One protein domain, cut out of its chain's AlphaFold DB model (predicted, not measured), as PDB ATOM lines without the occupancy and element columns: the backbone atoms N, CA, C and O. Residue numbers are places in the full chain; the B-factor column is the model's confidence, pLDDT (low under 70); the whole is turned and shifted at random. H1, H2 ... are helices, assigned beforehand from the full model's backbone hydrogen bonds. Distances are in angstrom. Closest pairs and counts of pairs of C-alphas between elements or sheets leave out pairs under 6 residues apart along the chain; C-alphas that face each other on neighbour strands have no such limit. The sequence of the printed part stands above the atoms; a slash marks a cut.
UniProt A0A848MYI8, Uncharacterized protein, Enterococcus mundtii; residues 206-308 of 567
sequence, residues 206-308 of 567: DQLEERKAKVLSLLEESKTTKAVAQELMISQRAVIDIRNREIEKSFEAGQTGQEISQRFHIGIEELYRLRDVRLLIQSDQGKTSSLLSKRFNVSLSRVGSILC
ATOM      1  N   ASP A 206     -22.395 -30.767  -5.141       76.00
ATOM      2  CA  ASP A 206     -22.336 -31.985  -4.334       76.00
ATOM      3  C   ASP A 206     -21.203 -31.892  -3.299       76.00
ATOM      4  O   ASP A 206     -21.417 -32.134  -2.115       76.00
ATOM      5  N   GLN A 207     -20.020 -31.403  -3.696       76.00
ATOM      6  CA  GLN A 207     -18.914 -31.136  -2.765       76.00
ATOM      7  C   GLN A 207     -19.255 -30.061  -1.723       76.00
ATOM      8  O   GLN A 207     -18.798 -30.135  -0.582       76.00
ATOM      9  N   LEU A 208     -20.012 -29.024  -2.094       78.81
ATOM     10  CA  LEU A 208     -20.439 -27.981  -1.159       78.81
ATOM     11  C   LEU A 208     -21.517 -28.486  -0.196       78.81
ATOM     12  O   LEU A 208     -21.491 -28.112   0.977       78.81
ATOM     13  N   GLU A 209     -22.435 -29.332  -0.660       83.44
ATOM     14  CA  GLU A 209     -23.459 -29.972   0.165       83.44
ATOM     15  C   GLU A 209     -22.846 -30.996   1.121       83.44
ATOM     16  O   GLU A 209     -23.131 -30.947   2.317       83.44
ATOM     17  N   GLU A 210     -21.914 -31.823   0.647       84.75
ATOM     18  CA  GLU A 210     -21.155 -32.761   1.478       84.75
ATOM     19  C   GLU A 210     -20.335 -32.016   2.541       84.75
ATOM     20  O   GLU A 210     -20.357 -32.364   3.723       84.75
ATOM     21  N   ARG A 211     -19.658 -30.923   2.159       81.06
ATOM     22  CA  ARG A 211     -18.948 -30.058   3.117       81.06
ATOM     23  C   ARG A 211     -19.897 -29.440   4.137       81.06
ATOM     24  O   ARG A 211     -19.557 -29.389   5.316       81.06
ATOM     25  N   LYS A 212     -21.076 -28.979   3.712       88.00
ATOM     26  CA  LYS A 212     -22.092 -28.436   4.621       88.00
ATOM     27  C   LYS A 212     -22.565 -29.507   5.610       88.00
ATOM     28  O   LYS A 212     -22.660 -29.208   6.796       88.00
ATOM     29  N   ALA A 213     -22.824 -30.729   5.144       88.81
ATOM     30  CA  ALA A 213     -23.241 -31.845   5.988       88.81
ATOM     31  C   ALA A 213     -22.173 -32.193   7.037       88.81
ATOM     32  O   ALA A 213     -22.494 -32.289   8.218       88.81
ATOM     33  N   LYS A 214     -20.895 -32.259   6.637       89.88
ATOM     34  CA  LYS A 214     -19.769 -32.479   7.562       89.88
ATOM     35  C   LYS A 214     -19.658 -31.379   8.618       89.88
ATOM     36  O   LYS A 214     -19.486 -31.682   9.791       89.88
ATOM     37  N   VAL A 215     -19.805 -30.106   8.229       89.56
ATOM     38  CA  VAL A 215     -19.825 -28.986   9.189       89.56
ATOM     39  C   VAL A 215     -20.942 -29.161  10.218       89.56
ATOM     40  O   VAL A 215     -20.702 -28.947  11.401       89.56
ATOM     41  N   LEU A 216     -22.151 -29.528   9.783       90.38
ATOM     42  CA  LEU A 216     -23.295 -29.685  10.683       90.38
ATOM     43  C   LEU A 216     -23.121 -30.878  11.630       90.38
ATOM     44  O   LEU A 216     -23.294 -30.682  12.826       90.38
ATOM     45  N   SER A 217     -22.680 -32.042  11.134       91.44
ATOM     46  CA  SER A 217     -22.393 -33.226  11.966       91.44
ATOM     47  C   SER A 217     -21.409 -32.898  13.088       91.44
ATOM     48  O   SER A 217     -21.679 -33.140  14.257       91.44
ATOM     49  N   LEU A 218     -20.296 -32.243  12.749       89.88
ATOM     50  CA  LEU A 218     -19.264 -31.899  13.727       89.88
ATOM     51  C   LEU A 218     -19.760 -30.886  14.774       89.88
ATOM     52  O   LEU A 218     -19.358 -30.946  15.933       89.88
ATOM     53  N   LEU A 219     -20.629 -29.948  14.382       89.25
ATOM     54  CA  LEU A 219     -21.250 -29.008  15.322       89.25
ATOM     55  C   LEU A 219     -22.285 -29.697  16.227       89.25
ATOM     56  O   LEU A 219     -22.404 -29.321  17.391       89.25
ATOM     57  N   GLU A 220     -23.007 -30.693  15.714       88.75
ATOM     58  CA  GLU A 220     -23.951 -31.524  16.476       88.75
ATOM     59  C   GLU A 220     -23.227 -32.466  17.457       88.75
ATOM     60  O   GLU A 220     -23.735 -32.741  18.540       88.75
ATOM     61  N   GLU A 221     -21.986 -32.857  17.159       88.56
ATOM     62  CA  GLU A 221     -21.069 -33.586  18.056       88.56
ATOM     63  C   GLU A 221     -20.422 -32.692  19.141       88.56
ATOM     64  O   GLU A 221     -19.410 -33.056  19.737       88.56
ATOM     65  N   SER A 222     -20.969 -31.499  19.409       83.94
ATOM     66  CA  SER A 222     -20.449 -30.526  20.393       83.94
ATOM     67  C   SER A 222     -19.068 -29.929  20.082       83.94
ATOM     68  O   SER A 222     -18.468 -29.279  20.946       83.94
ATOM     69  N   LYS A 223     -18.529 -30.074  18.861       88.06
ATOM     70  CA  LYS A 223     -17.252 -29.429  18.517       88.06
ATOM     71  C   LYS A 223     -17.435 -27.918  18.370       88.06
ATOM     72  O   LYS A 223     -18.380 -27.418  17.759       88.06
ATOM     73  N   THR A 224     -16.479 -27.149  18.891       88.25
ATOM     74  CA  THR A 224     -16.513 -25.684  18.764       88.25
ATOM     75  C   THR A 224     -16.317 -25.246  17.310       88.25
ATOM     76  O   THR A 224     -15.584 -25.873  16.547       88.25
ATOM     77  N   THR A 225     -16.888 -24.098  16.923       87.69
ATOM     78  CA  THR A 225     -16.738 -23.556  15.553       87.69
ATOM     79  C   THR A 225     -15.278 -23.385  15.117       87.69
ATOM     80  O   THR A 225     -14.982 -23.479  13.927       87.69
ATOM     81  N   LYS A 226     -14.359 -23.155  16.067       90.19
ATOM     82  CA  LYS A 226     -12.915 -23.056  15.823       90.19
ATOM     83  C   LYS A 226     -12.293 -24.424  15.516       90.19
ATOM     84  O   LYS A 226     -11.519 -24.515  14.571       90.19
ATOM     85  N   ALA A 227     -12.664 -25.464  16.265       89.38
ATOM     86  CA  ALA A 227     -12.201 -26.830  16.025       89.38
ATOM     87  C   ALA A 227     -12.698 -27.357  14.669       89.38
ATOM     88  O   ALA A 227     -11.898 -27.826  13.866       89.38
ATOM     89  N   VAL A 228     -13.984 -27.158  14.353       89.19
ATOM     90  CA  VAL A 228     -14.568 -27.545  13.053       89.19
ATOM     91  C   VAL A 228     -13.885 -26.825  11.886       89.19
ATOM     92  O   VAL A 228     -13.613 -27.423  10.849       89.19
ATOM     93  N   ALA A 229     -13.571 -25.538  12.054       90.00
ATOM     94  CA  ALA A 229     -12.863 -24.755  11.044       90.00
ATOM     95  C   ALA A 229     -11.446 -25.284  10.773       90.00
ATOM     96  O   ALA A 229     -11.023 -25.336   9.617       90.00
ATOM     97  N   GLN A 230     -10.730 -25.689  11.827       89.00
ATOM     98  CA  GLN A 230      -9.394 -26.277  11.728       89.00
ATOM     99  C   GLN A 230      -9.434 -27.666  11.079       89.00
ATOM    100  O   GLN A 230      -8.669 -27.914  10.151       89.00
ATOM    101  N   GLU A 231     -10.356 -28.529  11.509       90.62
ATOM    102  CA  GLU A 231     -10.512 -29.903  11.009       90.62
ATOM    103  C   GLU A 231     -10.884 -29.937   9.520       90.62
ATOM    104  O   GLU A 231     -10.329 -30.715   8.749       90.62
ATOM    105  N   LEU A 232     -11.771 -29.038   9.084       86.94
ATOM    106  CA  LEU A 232     -12.221 -28.966   7.691       86.94
ATOM    107  C   LEU A 232     -11.406 -27.997   6.819       86.94
ATOM    108  O   LEU A 232     -11.744 -27.807   5.650       86.94
ATOM    109  N   MET A 233     -10.356 -27.372   7.366       87.31
ATOM    110  CA  MET A 233      -9.532 -26.359   6.688       87.31
ATOM    111  C   MET A 233     -10.357 -25.243   6.012       87.31
ATOM    112  O   MET A 233     -10.071 -24.811   4.893       87.31
ATOM    113  N   ILE A 234     -11.393 -24.754   6.696       86.62
ATOM    114  CA  ILE A 234     -12.248 -23.647   6.238       86.62
ATOM    115  C   ILE A 234     -12.212 -22.488   7.230       86.62
ATOM    116  O   ILE A 234     -11.836 -22.634   8.387       86.62
ATOM    117  N   SER A 235     -12.624 -21.297   6.795       87.75
ATOM    118  CA  SER A 235     -12.695 -20.157   7.715       87.75
ATOM    119  C   SER A 235     -13.739 -20.395   8.813       87.75
ATOM    120  O   SER A 235     -14.852 -20.841   8.529       87.75
ATOM    121  N   GLN A 236     -13.429 -20.004  10.052       88.38
ATOM    122  CA  GLN A 236     -14.388 -20.043  11.165       88.38
ATOM    123  C   GLN A 236     -15.671 -19.262  10.851       88.38
ATOM    124  O   GLN A 236     -16.766 -19.669  11.229       88.38
ATOM    125  N   ARG A 237     -15.554 -18.173  10.081       86.06
ATOM    126  CA  ARG A 237     -16.702 -17.411   9.585       86.06
ATOM    127  C   ARG A 237     -17.638 -18.260   8.723       86.06
ATOM    128  O   ARG A 237     -18.844 -18.201   8.923       86.06
ATOM    129  N   ALA A 238     -17.099 -19.081   7.821       81.50
ATOM    130  CA  ALA A 238     -17.905 -19.973   6.987       81.50
ATOM    131  C   ALA A 238     -18.655 -21.023   7.823       81.50
ATOM    132  O   ALA A 238     -19.823 -21.288   7.554       81.50
ATOM    133  N   VAL A 239     -18.021 -21.563   8.871       87.06
ATOM    134  CA  VAL A 239     -18.672 -22.475   9.831       87.06
ATOM    135  C   VAL A 239     -19.837 -21.780  10.544       87.06
ATOM    136  O   VAL A 239     -20.940 -22.324  10.605       87.06
ATOM    137  N   ILE A 240     -19.622 -20.553  11.032       86.62
ATOM    138  CA  ILE A 240     -20.660 -19.745  11.696       86.62
ATOM    139  C   ILE A 240     -21.819 -19.437  10.741       86.62
ATOM    140  O   ILE A 240     -22.979 -19.560  11.130       86.62
ATOM    141  N   ASP A 241     -21.527 -19.071   9.493       84.69
ATOM    142  CA  ASP A 241     -22.544 -18.756   8.489       84.69
ATOM    143  C   ASP A 241     -23.391 -19.989   8.128       84.69
ATOM    144  O   ASP A 241     -24.615 -19.877   8.015       84.69
ATOM    145  N   ILE A 242     -22.769 -21.170   7.995       86.88
ATOM    146  CA  ILE A 242     -23.476 -22.443   7.769       86.88
ATOM    147  C   ILE A 242     -24.403 -22.749   8.948       86.88
ATOM    148  O   ILE A 242     -25.594 -22.986   8.735       86.88
ATOM    149  N   ARG A 243     -23.884 -22.676  10.179       89.69
ATOM    150  CA  ARG A 243     -24.647 -22.914  11.410       89.69
ATOM    151  C   ARG A 243     -25.841 -21.970  11.532       89.69
ATOM    152  O   ARG A 243     -26.968 -22.417  11.707       89.69
ATOM    153  N   ASN A 244     -25.616 -20.664  11.398       88.25
ATOM    154  CA  ASN A 244     -26.667 -19.656  11.550       88.25
ATOM    155  C   ASN A 244     -27.755 -19.796  10.473       88.25
ATOM    156  O   ASN A 244     -28.927 -19.539  10.741       88.25
ATOM    157  N   ARG A 245     -27.381 -20.216   9.259       87.31
ATOM    158  CA  ARG A 245     -28.342 -20.485   8.186       87.31
ATOM    159  C   ARG A 245     -29.165 -21.743   8.446       87.31
ATOM    160  O   ARG A 245     -30.330 -21.772   8.064       87.31
ATOM    161  N   GLU A 246     -28.585 -22.762   9.069       89.44
ATOM    162  CA  GLU A 246     -29.330 -23.958   9.464       89.44
ATOM    163  C   GLU A 246     -30.279 -23.669  10.633       89.44
ATOM    164  O   GLU A 246     -31.438 -24.055  10.574       89.44
ATOM    165  N   ILE A 247     -29.844 -22.874  11.615       88.31
ATOM    166  CA  ILE A 247     -30.706 -22.356  12.690       88.31
ATOM    167  C   ILE A 247     -31.910 -21.589  12.116       88.31
ATOM    168  O   ILE A 247     -33.037 -21.781  12.563       88.31
ATOM    169  N   GLU A 248     -31.693 -20.735  11.107       87.25
ATOM    170  CA  GLU A 248     -32.775 -20.016  10.416       87.25
ATOM    171  C   GLU A 248     -33.778 -20.988   9.772       87.25
ATOM    172  O   GLU A 248     -34.981 -20.814   9.941       87.25
ATOM    173  N   LYS A 249     -33.296 -22.039   9.096       88.94
ATOM    174  CA  LYS A 249     -34.164 -23.073   8.512       88.94
ATOM    175  C   LYS A 249     -34.942 -23.851   9.567       88.94
ATOM    176  O   LYS A 249     -36.108 -24.151   9.347       88.94
ATOM    177  N   SER A 250     -34.310 -24.172  10.691       89.69
ATOM    178  CA  SER A 250     -34.962 -24.843  11.813       89.69
ATOM    179  C   SER A 250     -36.110 -24.009  12.382       89.69
ATOM    180  O   SER A 250     -37.209 -24.530  12.566       89.69
ATOM    181  N   PHE A 251     -35.897 -22.703  12.581       89.31
ATOM    182  CA  PHE A 251     -36.977 -21.798  12.971       89.31
ATOM    183  C   PHE A 251     -38.074 -21.723  11.899       89.31
ATOM    184  O   PHE A 251     -39.250 -21.812  12.239       89.31
ATOM    185  N   GLU A 252     -37.722 -21.611  10.615       87.25
ATOM    186  CA  GLU A 252     -38.690 -21.564   9.507       87.25
ATOM    187  C   GLU A 252     -39.524 -22.854   9.400       87.25
ATOM    188  O   GLU A 252     -40.701 -22.801   9.050       87.25
ATOM    189  N   ALA A 253     -38.941 -24.001   9.762       87.06
ATOM    190  CA  ALA A 253     -39.612 -25.296   9.847       87.06
ATOM    191  C   ALA A 253     -40.489 -25.464  11.106       87.06
ATOM    192  O   ALA A 253     -41.137 -26.496  11.259       87.06
ATOM    193  N   GLY A 254     -40.523 -24.470  12.000       85.12
ATOM    194  CA  GLY A 254     -41.342 -24.485  13.211       85.12
ATOM    195  C   GLY A 254     -40.707 -25.175  14.421       85.12
ATOM    196  O   GLY A 254     -41.400 -25.347  15.420       85.12
ATOM    197  N   GLN A 255     -39.416 -25.531  14.371       88.25
ATOM    198  CA  GLN A 255     -38.711 -26.122  15.517       88.25
ATOM    199  C   GLN A 255     -38.635 -25.139  16.691       88.25
ATOM    200  O   GLN A 255     -38.527 -23.917  16.509       88.25
ATOM    201  N   THR A 256     -38.682 -25.671  17.912       87.50
ATOM    202  CA  THR A 256     -38.604 -24.847  19.122       87.50
ATOM    203  C   THR A 256     -37.167 -24.394  19.393       87.50
ATOM    204  O   THR A 256     -36.192 -25.043  19.018       87.50
ATOM    205  N   GLY A 257     -36.998 -23.266  20.094       87.50
ATOM    206  CA  GLY A 257     -35.660 -22.800  20.477       87.50
ATOM    207  C   GLY A 257     -34.901 -23.799  21.361       87.50
ATOM    208  O   GLY A 257     -33.676 -23.817  21.333       87.50
ATOM    209  N   GLN A 258     -35.614 -24.652  22.103       88.38
ATOM    210  CA  GLN A 258     -35.029 -25.712  22.928       88.38
ATOM    211  C   GLN A 258     -34.439 -26.837  22.069       88.38
ATOM    212  O   GLN A 258     -33.281 -27.193  22.271       88.38
ATOM    213  N   GLU A 259     -35.178 -27.319  21.064       89.88
ATOM    214  CA  GLU A 259     -34.689 -28.328  20.109       89.88
ATOM    215  C   GLU A 259     -33.422 -27.853  19.390       89.88
ATOM    216  O   GLU A 259     -32.429 -28.573  19.293       89.88
ATOM    217  N   ILE A 260     -33.426 -26.603  18.926       90.25
ATOM    218  CA  ILE A 260     -32.286 -26.018  18.211       90.25
ATOM    219  C   ILE A 260     -31.093 -25.810  19.157       90.25
ATOM    220  O   ILE A 260     -29.946 -26.039  18.772       90.25
ATOM    221  N   SER A 261     -31.353 -25.381  20.395       89.62
ATOM    222  CA  SER A 261     -30.334 -25.177  21.431       89.62
ATOM    223  C   SER A 261     -29.617 -26.482  21.782       89.62
ATOM    224  O   SER A 261     -28.385 -26.490  21.821       89.62
ATOM    225  N   GLN A 262     -30.364 -27.578  21.945       88.81
ATOM    226  CA  GLN A 262     -29.817 -28.917  22.188       88.81
ATOM    227  C   GLN A 262     -29.032 -29.437  20.983       88.81
ATOM    228  O   GLN A 262     -27.924 -29.937  21.142       88.81
ATOM    229  N   ARG A 263     -29.566 -29.266  19.768       87.94
ATOM    230  CA  ARG A 263     -28.925 -29.742  18.536       87.94
ATOM    231  C   ARG A 263     -27.558 -29.103  18.285       87.94
ATOM    232  O   ARG A 263     -26.645 -29.781  17.837       87.94
ATOM    233  N   PHE A 264     -27.415 -27.802  18.544       87.38
ATOM    234  CA  PHE A 264     -26.175 -27.066  18.260       87.38
ATOM    235  C   PHE A 264     -25.318 -26.765  19.494       87.38
ATOM    236  O   PHE A 264     -24.311 -26.066  19.361       87.38
ATOM    237  N   HIS A 265     -25.711 -27.244  20.678       86.75
ATOM    238  CA  HIS A 265     -25.018 -26.993  21.949       86.75
ATOM    239  C   HIS A 265     -24.791 -25.496  22.219       86.75
ATOM    240  O   HIS A 265     -23.723 -25.066  22.658       86.75
ATOM    241  N   ILE A 266     -25.799 -24.670  21.913       85.44
ATOM    242  CA  ILE A 266     -25.776 -23.212  22.125       85.44
ATOM    243  C   ILE A 266     -26.737 -22.877  23.257       85.44
ATOM    244  O   ILE A 266     -27.890 -23.298  23.222       85.44
ATOM    245  N   GLY A 267     -26.303 -22.061  24.221       86.88
ATOM    246  CA  GLY A 267     -27.188 -21.547  25.267       86.88
ATOM    247  C   GLY A 267     -28.421 -20.851  24.676       86.88
ATOM    248  O   GLY A 267     -28.316 -20.073  23.729       86.88
ATOM    249  N   ILE A 268     -29.603 -21.125  25.233       88.44
ATOM    250  CA  ILE A 268     -30.882 -20.695  24.648       88.44
ATOM    251  C   ILE A 268     -31.002 -19.169  24.493       88.44
ATOM    252  O   ILE A 268     -31.570 -18.677  23.517       88.44
ATOM    253  N   GLU A 269     -30.410 -18.404  25.411       84.75
ATOM    254  CA  GLU A 269     -30.361 -16.943  25.316       84.75
ATOM    255  C   GLU A 269     -29.519 -16.472  24.129       84.75
ATOM    256  O   GLU A 269     -29.928 -15.577  23.388       84.75
ATOM    257  N   GLU A 270     -28.362 -17.099  23.919       86.12
ATOM    258  CA  GLU A 270     -27.460 -16.773  22.818       86.12
ATOM    259  C   GLU A 270     -28.079 -17.152  21.469       86.12
ATOM    260  O   GLU A 270     -27.995 -16.390  20.506       86.12
ATOM    261  N   LEU A 271     -28.806 -18.271  21.408       90.69
ATOM    262  CA  LEU A 271     -29.584 -18.651  20.232       90.69
ATOM    263  C   LEU A 271     -30.608 -17.567  19.853       90.69
ATOM    264  O   LEU A 271     -30.705 -17.180  18.684       90.69
ATOM    265  N   TYR A 272     -31.360 -17.045  20.825       88.75
ATOM    266  CA  TYR A 272     -32.326 -15.979  20.564       88.75
ATOM    267  C   TYR A 272     -31.664 -14.645  20.215       88.75
ATOM    268  O   TYR A 272     -32.195 -13.924  19.369       88.75
ATOM    269  N   ARG A 273     -30.486 -14.334  20.772       86.00
ATOM    270  CA  ARG A 273     -29.688 -13.176  20.336       86.00
ATOM    271  C   ARG A 273     -29.261 -13.314  18.877       86.00
ATOM    272  O   ARG A 273     -29.459 -12.380  18.103       86.00
ATOM    273  N   LEU A 274     -28.752 -14.480  18.472       85.94
ATOM    274  CA  LEU A 274     -28.379 -14.756  17.080       85.94
ATOM    275  C   LEU A 274     -29.577 -14.620  16.132       85.94
ATOM    276  O   LEU A 274     -29.452 -14.014  15.065       85.94
ATOM    277  N   ARG A 275     -30.745 -15.132  16.538       88.31
ATOM    278  CA  ARG A 275     -32.004 -14.981  15.796       88.31
ATOM    279  C   ARG A 275     -32.376 -13.509  15.621       88.31
ATOM    280  O   ARG A 275     -32.643 -13.080  14.501       88.31
ATOM    281  N   ASP A 276     -32.374 -12.736  16.704       86.62
ATOM    282  CA  ASP A 276     -32.794 -11.333  16.691       86.62
ATOM    283  C   ASP A 276     -31.815 -10.467  15.866       86.62
ATOM    284  O   ASP A 276     -32.252  -9.649  15.055       86.62
ATOM    285  N   VAL A 277     -30.500 -10.711  15.962       83.31
ATOM    286  CA  VAL A 277     -29.481 -10.071  15.102       83.31
ATOM    287  C   VAL A 277     -29.710 -10.409  13.629       83.31
ATOM    288  O   VAL A 277     -29.650  -9.533  12.763       83.31
ATOM    289  N   ARG A 278     -30.000 -11.675  13.313       84.38
ATOM    290  CA  ARG A 278     -30.245 -12.103  11.932       84.38
ATOM    291  C   ARG A 278     -31.524 -11.494  11.359       84.38
ATOM    292  O   ARG A 278     -31.533 -11.108  10.188       84.38
ATOM    293  N   LEU A 279     -32.563 -11.372  12.180       86.50
ATOM    294  CA  LEU A 279     -33.815 -10.702  11.841       86.50
ATOM    295  C   LEU A 279     -33.573  -9.229  11.487       86.50
ATOM    296  O   LEU A 279     -34.072  -8.778  10.456       86.50
ATOM    297  N   LEU A 280     -32.766  -8.507  12.275       82.00
ATOM    298  CA  LEU A 280     -32.404  -7.109  11.998       82.00
ATOM    299  C   LEU A 280     -31.666  -6.963  10.664       82.00
ATOM    300  O   LEU A 280     -32.086  -6.180   9.819       82.00
ATOM    301  N   ILE A 281     -30.645  -7.793  10.417       77.44
ATOM    302  CA  ILE A 281     -29.891  -7.772   9.151       77.44
ATOM    303  C   ILE A 281     -30.818  -7.998   7.947       77.44
ATOM    304  O   ILE A 281     -30.658  -7.358   6.909       77.44
ATOM    305  N   GLN A 282     -31.787  -8.912   8.050       80.38
ATOM    306  CA  GLN A 282     -32.743  -9.148   6.964       80.38
ATOM    307  C   GLN A 282     -33.769  -8.017   6.825       80.38
ATOM    308  O   GLN A 282     -34.186  -7.712   5.707       80.38
ATOM    309  N   SER A 283     -34.153  -7.371   7.924       78.62
ATOM    310  CA  SER A 283     -34.974  -6.161   7.883       78.62
ATOM    311  C   SER A 283     -34.258  -5.025   7.149       78.62
ATOM    312  O   SER A 283     -34.850  -4.424   6.256       78.62
ATOM    313  N   ASP A 284     -32.972  -4.792   7.432       71.75
ATOM    314  CA  ASP A 284     -32.146  -3.785   6.744       71.75
ATOM    315  C   ASP A 284     -31.985  -4.081   5.244       71.75
ATOM    316  O   ASP A 284     -31.826  -3.180   4.422       71.75
ATOM    317  N   GLN A 285     -32.087  -5.356   4.857       72.19
ATOM    318  CA  GLN A 285     -32.129  -5.802   3.459       72.19
ATOM    319  C   GLN A 285     -33.515  -5.636   2.801       72.19
ATOM    320  O   GLN A 285     -33.717  -6.097   1.674       72.19
ATOM    321  N   GLY A 286     -34.478  -5.014   3.486       69.75
ATOM    322  CA  GLY A 286     -35.816  -4.716   2.974       69.75
ATOM    323  C   GLY A 286     -36.803  -5.885   3.034       69.75
ATOM    324  O   GLY A 286     -37.771  -5.906   2.271       69.75
ATOM    325  N   LYS A 287     -36.577  -6.895   3.888       78.88
ATOM    326  CA  LYS A 287     -37.555  -7.982   4.091       78.88
ATOM    327  C   LYS A 287     -38.738  -7.497   4.935       78.88
ATOM    328  O   LYS A 287     -38.559  -6.820   5.941       78.88
ATOM    329  N   THR A 288     -39.956  -7.871   4.540       78.44
ATOM    330  CA  THR A 288     -41.184  -7.459   5.240       78.44
ATOM    331  C   THR A 288     -41.318  -8.138   6.602       78.44
ATOM    332  O   THR A 288     -40.937  -9.299   6.773       78.44
ATOM    333  N   SER A 289     -41.948  -7.464   7.568       79.19
ATOM    334  CA  SER A 289     -42.182  -8.025   8.908       79.19
ATOM    335  C   SER A 289     -42.995  -9.326   8.881       79.19
ATOM    336  O   SER A 289     -42.766 -10.199   9.712       79.19
ATOM    337  N   SER A 290     -43.894  -9.497   7.902       78.44
ATOM    338  CA  SER A 290     -44.653 -10.742   7.702       78.44
ATOM    339  C   SER A 290     -43.775 -11.915   7.275       78.44
ATOM    340  O   SER A 290     -43.963 -13.028   7.762       78.44
ATOM    341  N   LEU A 291     -42.789 -11.676   6.408       83.94
ATOM    342  CA  LEU A 291     -41.831 -12.697   5.998       83.94
ATOM    343  C   LEU A 291     -40.883 -13.054   7.148       83.94
ATOM    344  O   LEU A 291     -40.618 -14.231   7.375       83.94
ATOM    345  N   LEU A 292     -40.408 -12.051   7.890       86.38
ATOM    346  CA  LEU A 292     -39.537 -12.252   9.051       86.38
ATOM    347  C   LEU A 292     -40.246 -13.028  10.169       86.38
ATOM    348  O   LEU A 292     -39.651 -13.917  10.768       86.38
ATOM    349  N   SER A 293     -41.527 -12.735  10.404       87.19
ATOM    350  CA  SER A 293     -42.359 -13.449  11.376       87.19
ATOM    351  C   SER A 293     -42.431 -14.947  11.074       87.19
ATOM    352  O   SER A 293     -42.189 -15.757  11.966       87.19
ATOM    353  N   LYS A 294     -42.670 -15.310   9.806       86.44
ATOM    354  CA  LYS A 294     -42.697 -16.711   9.362       86.44
ATOM    355  C   LYS A 294     -41.321 -17.373   9.452       86.44
ATOM    356  O   LYS A 294     -41.205 -18.448  10.019       86.44
ATOM    357  N   ARG A 295     -40.274 -16.718   8.940       84.88
ATOM    358  CA  ARG A 295     -38.913 -17.284   8.886       84.88
ATOM    359  C   ARG A 295     -38.294 -17.565  10.244       84.88
ATOM    360  O   ARG A 295     -37.563 -18.528  10.388       84.88
ATOM    361  N   PHE A 296     -38.544 -16.703  11.222       86.50
ATOM    362  CA  PHE A 296     -37.937 -16.838  12.545       86.50
ATOM    363  C   PHE A 296     -38.879 -17.461  13.578       86.50
ATOM    364  O   PHE A 296     -38.501 -17.549  14.744       86.50
ATOM    365  N   ASN A 297     -40.084 -17.872  13.163       85.94
ATOM    366  CA  ASN A 297     -41.151 -18.345  14.045       85.94
ATOM    367  C   ASN A 297     -41.387 -17.385  15.226       85.94
ATOM    368  O   ASN A 297     -41.334 -17.741  16.402       85.94
ATOM    369  N   VAL A 298     -41.571 -16.105  14.894       85.94
ATOM    370  CA  VAL A 298     -41.769 -15.021  15.859       85.94
ATOM    371  C   VAL A 298     -43.076 -14.318  15.537       85.94
ATOM    372  O   VAL A 298     -43.346 -14.014  14.377       85.94
ATOM    373  N   SER A 299     -43.886 -13.998  16.546       85.81
ATOM    374  CA  SER A 299     -45.120 -13.238  16.326       85.81
ATOM    375  C   SER A 299     -44.833 -11.872  15.691       85.81
ATOM    376  O   SER A 299     -43.830 -11.222  15.991       85.81
ATOM    377  N   LEU A 300     -45.739 -11.389  14.837       78.81
ATOM    378  CA  LEU A 300     -45.620 -10.071  14.197       78.81
ATOM    379  C   LEU A 300     -45.383  -8.936  15.205       78.81
ATOM    380  O   LEU A 300     -44.590  -8.032  14.945       78.81
ATOM    381  N   SER A 301     -46.026  -9.000  16.376       77.25
ATOM    382  CA  SER A 301     -45.833  -8.029  17.457       77.25
ATOM    383  C   SER A 301     -44.416  -8.075  18.027       77.25
ATOM    384  O   SER A 301     -43.811  -7.030  18.269       77.25
ATOM    385  N   ARG A 302     -43.845  -9.273  18.195       81.12
ATOM    386  CA  ARG A 302     -42.476  -9.450  18.677       81.12
ATOM    387  C   ARG A 302     -41.455  -9.005  17.628       81.12
ATOM    388  O   ARG A 302     -40.524  -8.298  18.011       81.12
ATOM    389  N   VAL A 303     -41.668  -9.297  16.340       83.56
ATOM    390  CA  VAL A 303     -40.874  -8.727  15.231       83.56
ATOM    391  C   VAL A 303     -40.901  -7.201  15.304       83.56
ATOM    392  O   VAL A 303     -39.849  -6.573  15.369       83.56
ATOM    393  N   GLY A 304     -42.094  -6.604  15.402       72.56
ATOM    394  CA  GLY A 304     -42.259  -5.160  15.577       72.56
ATOM    395  C   GLY A 304     -41.496  -4.620  16.788       72.56
ATOM    396  O   GLY A 304     -40.807  -3.613  16.671       72.56
ATOM    397  N   SER A 305     -41.529  -5.317  17.929       77.94
ATOM    398  CA  SER A 305     -40.793  -4.909  19.132       77.94
ATOM    399  C   SER A 305     -39.269  -4.956  18.962       77.94
ATOM    400  O   SER A 305     -38.581  -4.069  19.460       77.94
ATOM    401  N   ILE A 306     -38.738  -5.956  18.247       78.38
ATOM    402  CA  ILE A 306     -37.298  -6.102  17.978       78.38
ATOM    403  C   ILE A 306     -36.828  -4.982  17.047       78.38
ATOM    404  O   ILE A 306     -35.786  -4.375  17.292       78.38
ATOM    405  N   LEU A 307     -37.629  -4.658  16.027       76.31
ATOM    406  CA  LEU A 307     -37.356  -3.551  15.113       76.31
ATOM    407  C   LEU A 307     -37.448  -2.196  15.830       76.31
ATOM    408  O   LEU A 307     -36.535  -1.387  15.728       76.31
ATOM    409  N   CYS A 308     -38.497  -1.960  16.623       63.09
ATOM    410  CA  CYS A 308     -38.699  -0.686  17.325       63.09
ATOM    411  C   CYS A 308     -37.651  -0.427  18.416       63.09
ATOM    412  O   CYS A 308     -37.214   0.709  18.574       63.09
TER     413      CYS A 308
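Overview. This is residues 206 to 308 of the 567 residues of an uncharacterized protein of Enterococcus mundtii (UniProt A0A848MYI8). Long helix H3 runs through the middle, with H1 and H2 crossing its first end and H5, H6 and H7 clustered toward its other end. H4 lies between these two groups, reaching both H1 and H5. The 103 printed residues hold seven named helices, H1 to H7 in chain order, and no named strand: all helix, with mostly crossed packing. The whole is compact, radius of gyration of the C-alphas 14.4 A, but elongated, spanning 42 by 26 by 21 A.

Arrangement. Start at the hub, H3, residues 236 to 252. Its residues 239 to 243 touch H1, residues 206 to 220, about perpendicular at 83 degrees; the closest C-alphas are Val 215 and Val 239, 6.6 A apart. Its residues 236 to 240 touch H2, residues 225 to 231, closest at C-alphas Ala 229 and Gln 236, 5.0 A. H3 and H4, residues 257 to 264, form a helical hairpin; they only just touch, with 3 pairs of C-alphas within 8 A, closest at Ile 247 and Ile 260, 6.8 A. At residues 248 to 252 H3 touches H6, residues 289 to 295, closest at C-alphas Glu 252 and Arg 295, 4.3 A. H6 touches H7, residues 300 to 308, at a steep tilt of 66 degrees, closest at C-alphas Ser 293 and Leu 300, 5.5 A. Residues 268 to 272 of H5, residues 268 to 284, touch H4, closest at C-alphas Ser 261 and Ile 268, 5.5 A. H1 and H7 are apart. In H1 to H7 every O i to N i+4 pair is within hydrogen-bond range.

Along the chain. Find C-alpha 236 at (-14.388, -20.043, 11.165); from there H3 runs 24.4 A. H5 measures 24.7 A and H1 20.9 A. H7 ends at C-alpha 308, (-38.699, -0.686, 17.325).

Size, cuts and confidence. The C-alphas farthest apart, Met 233 and Ser 301, are 42.1 A apart. The printed part has no cut, and its links are tight. Residues 286 and 308 have pLDDT under 70.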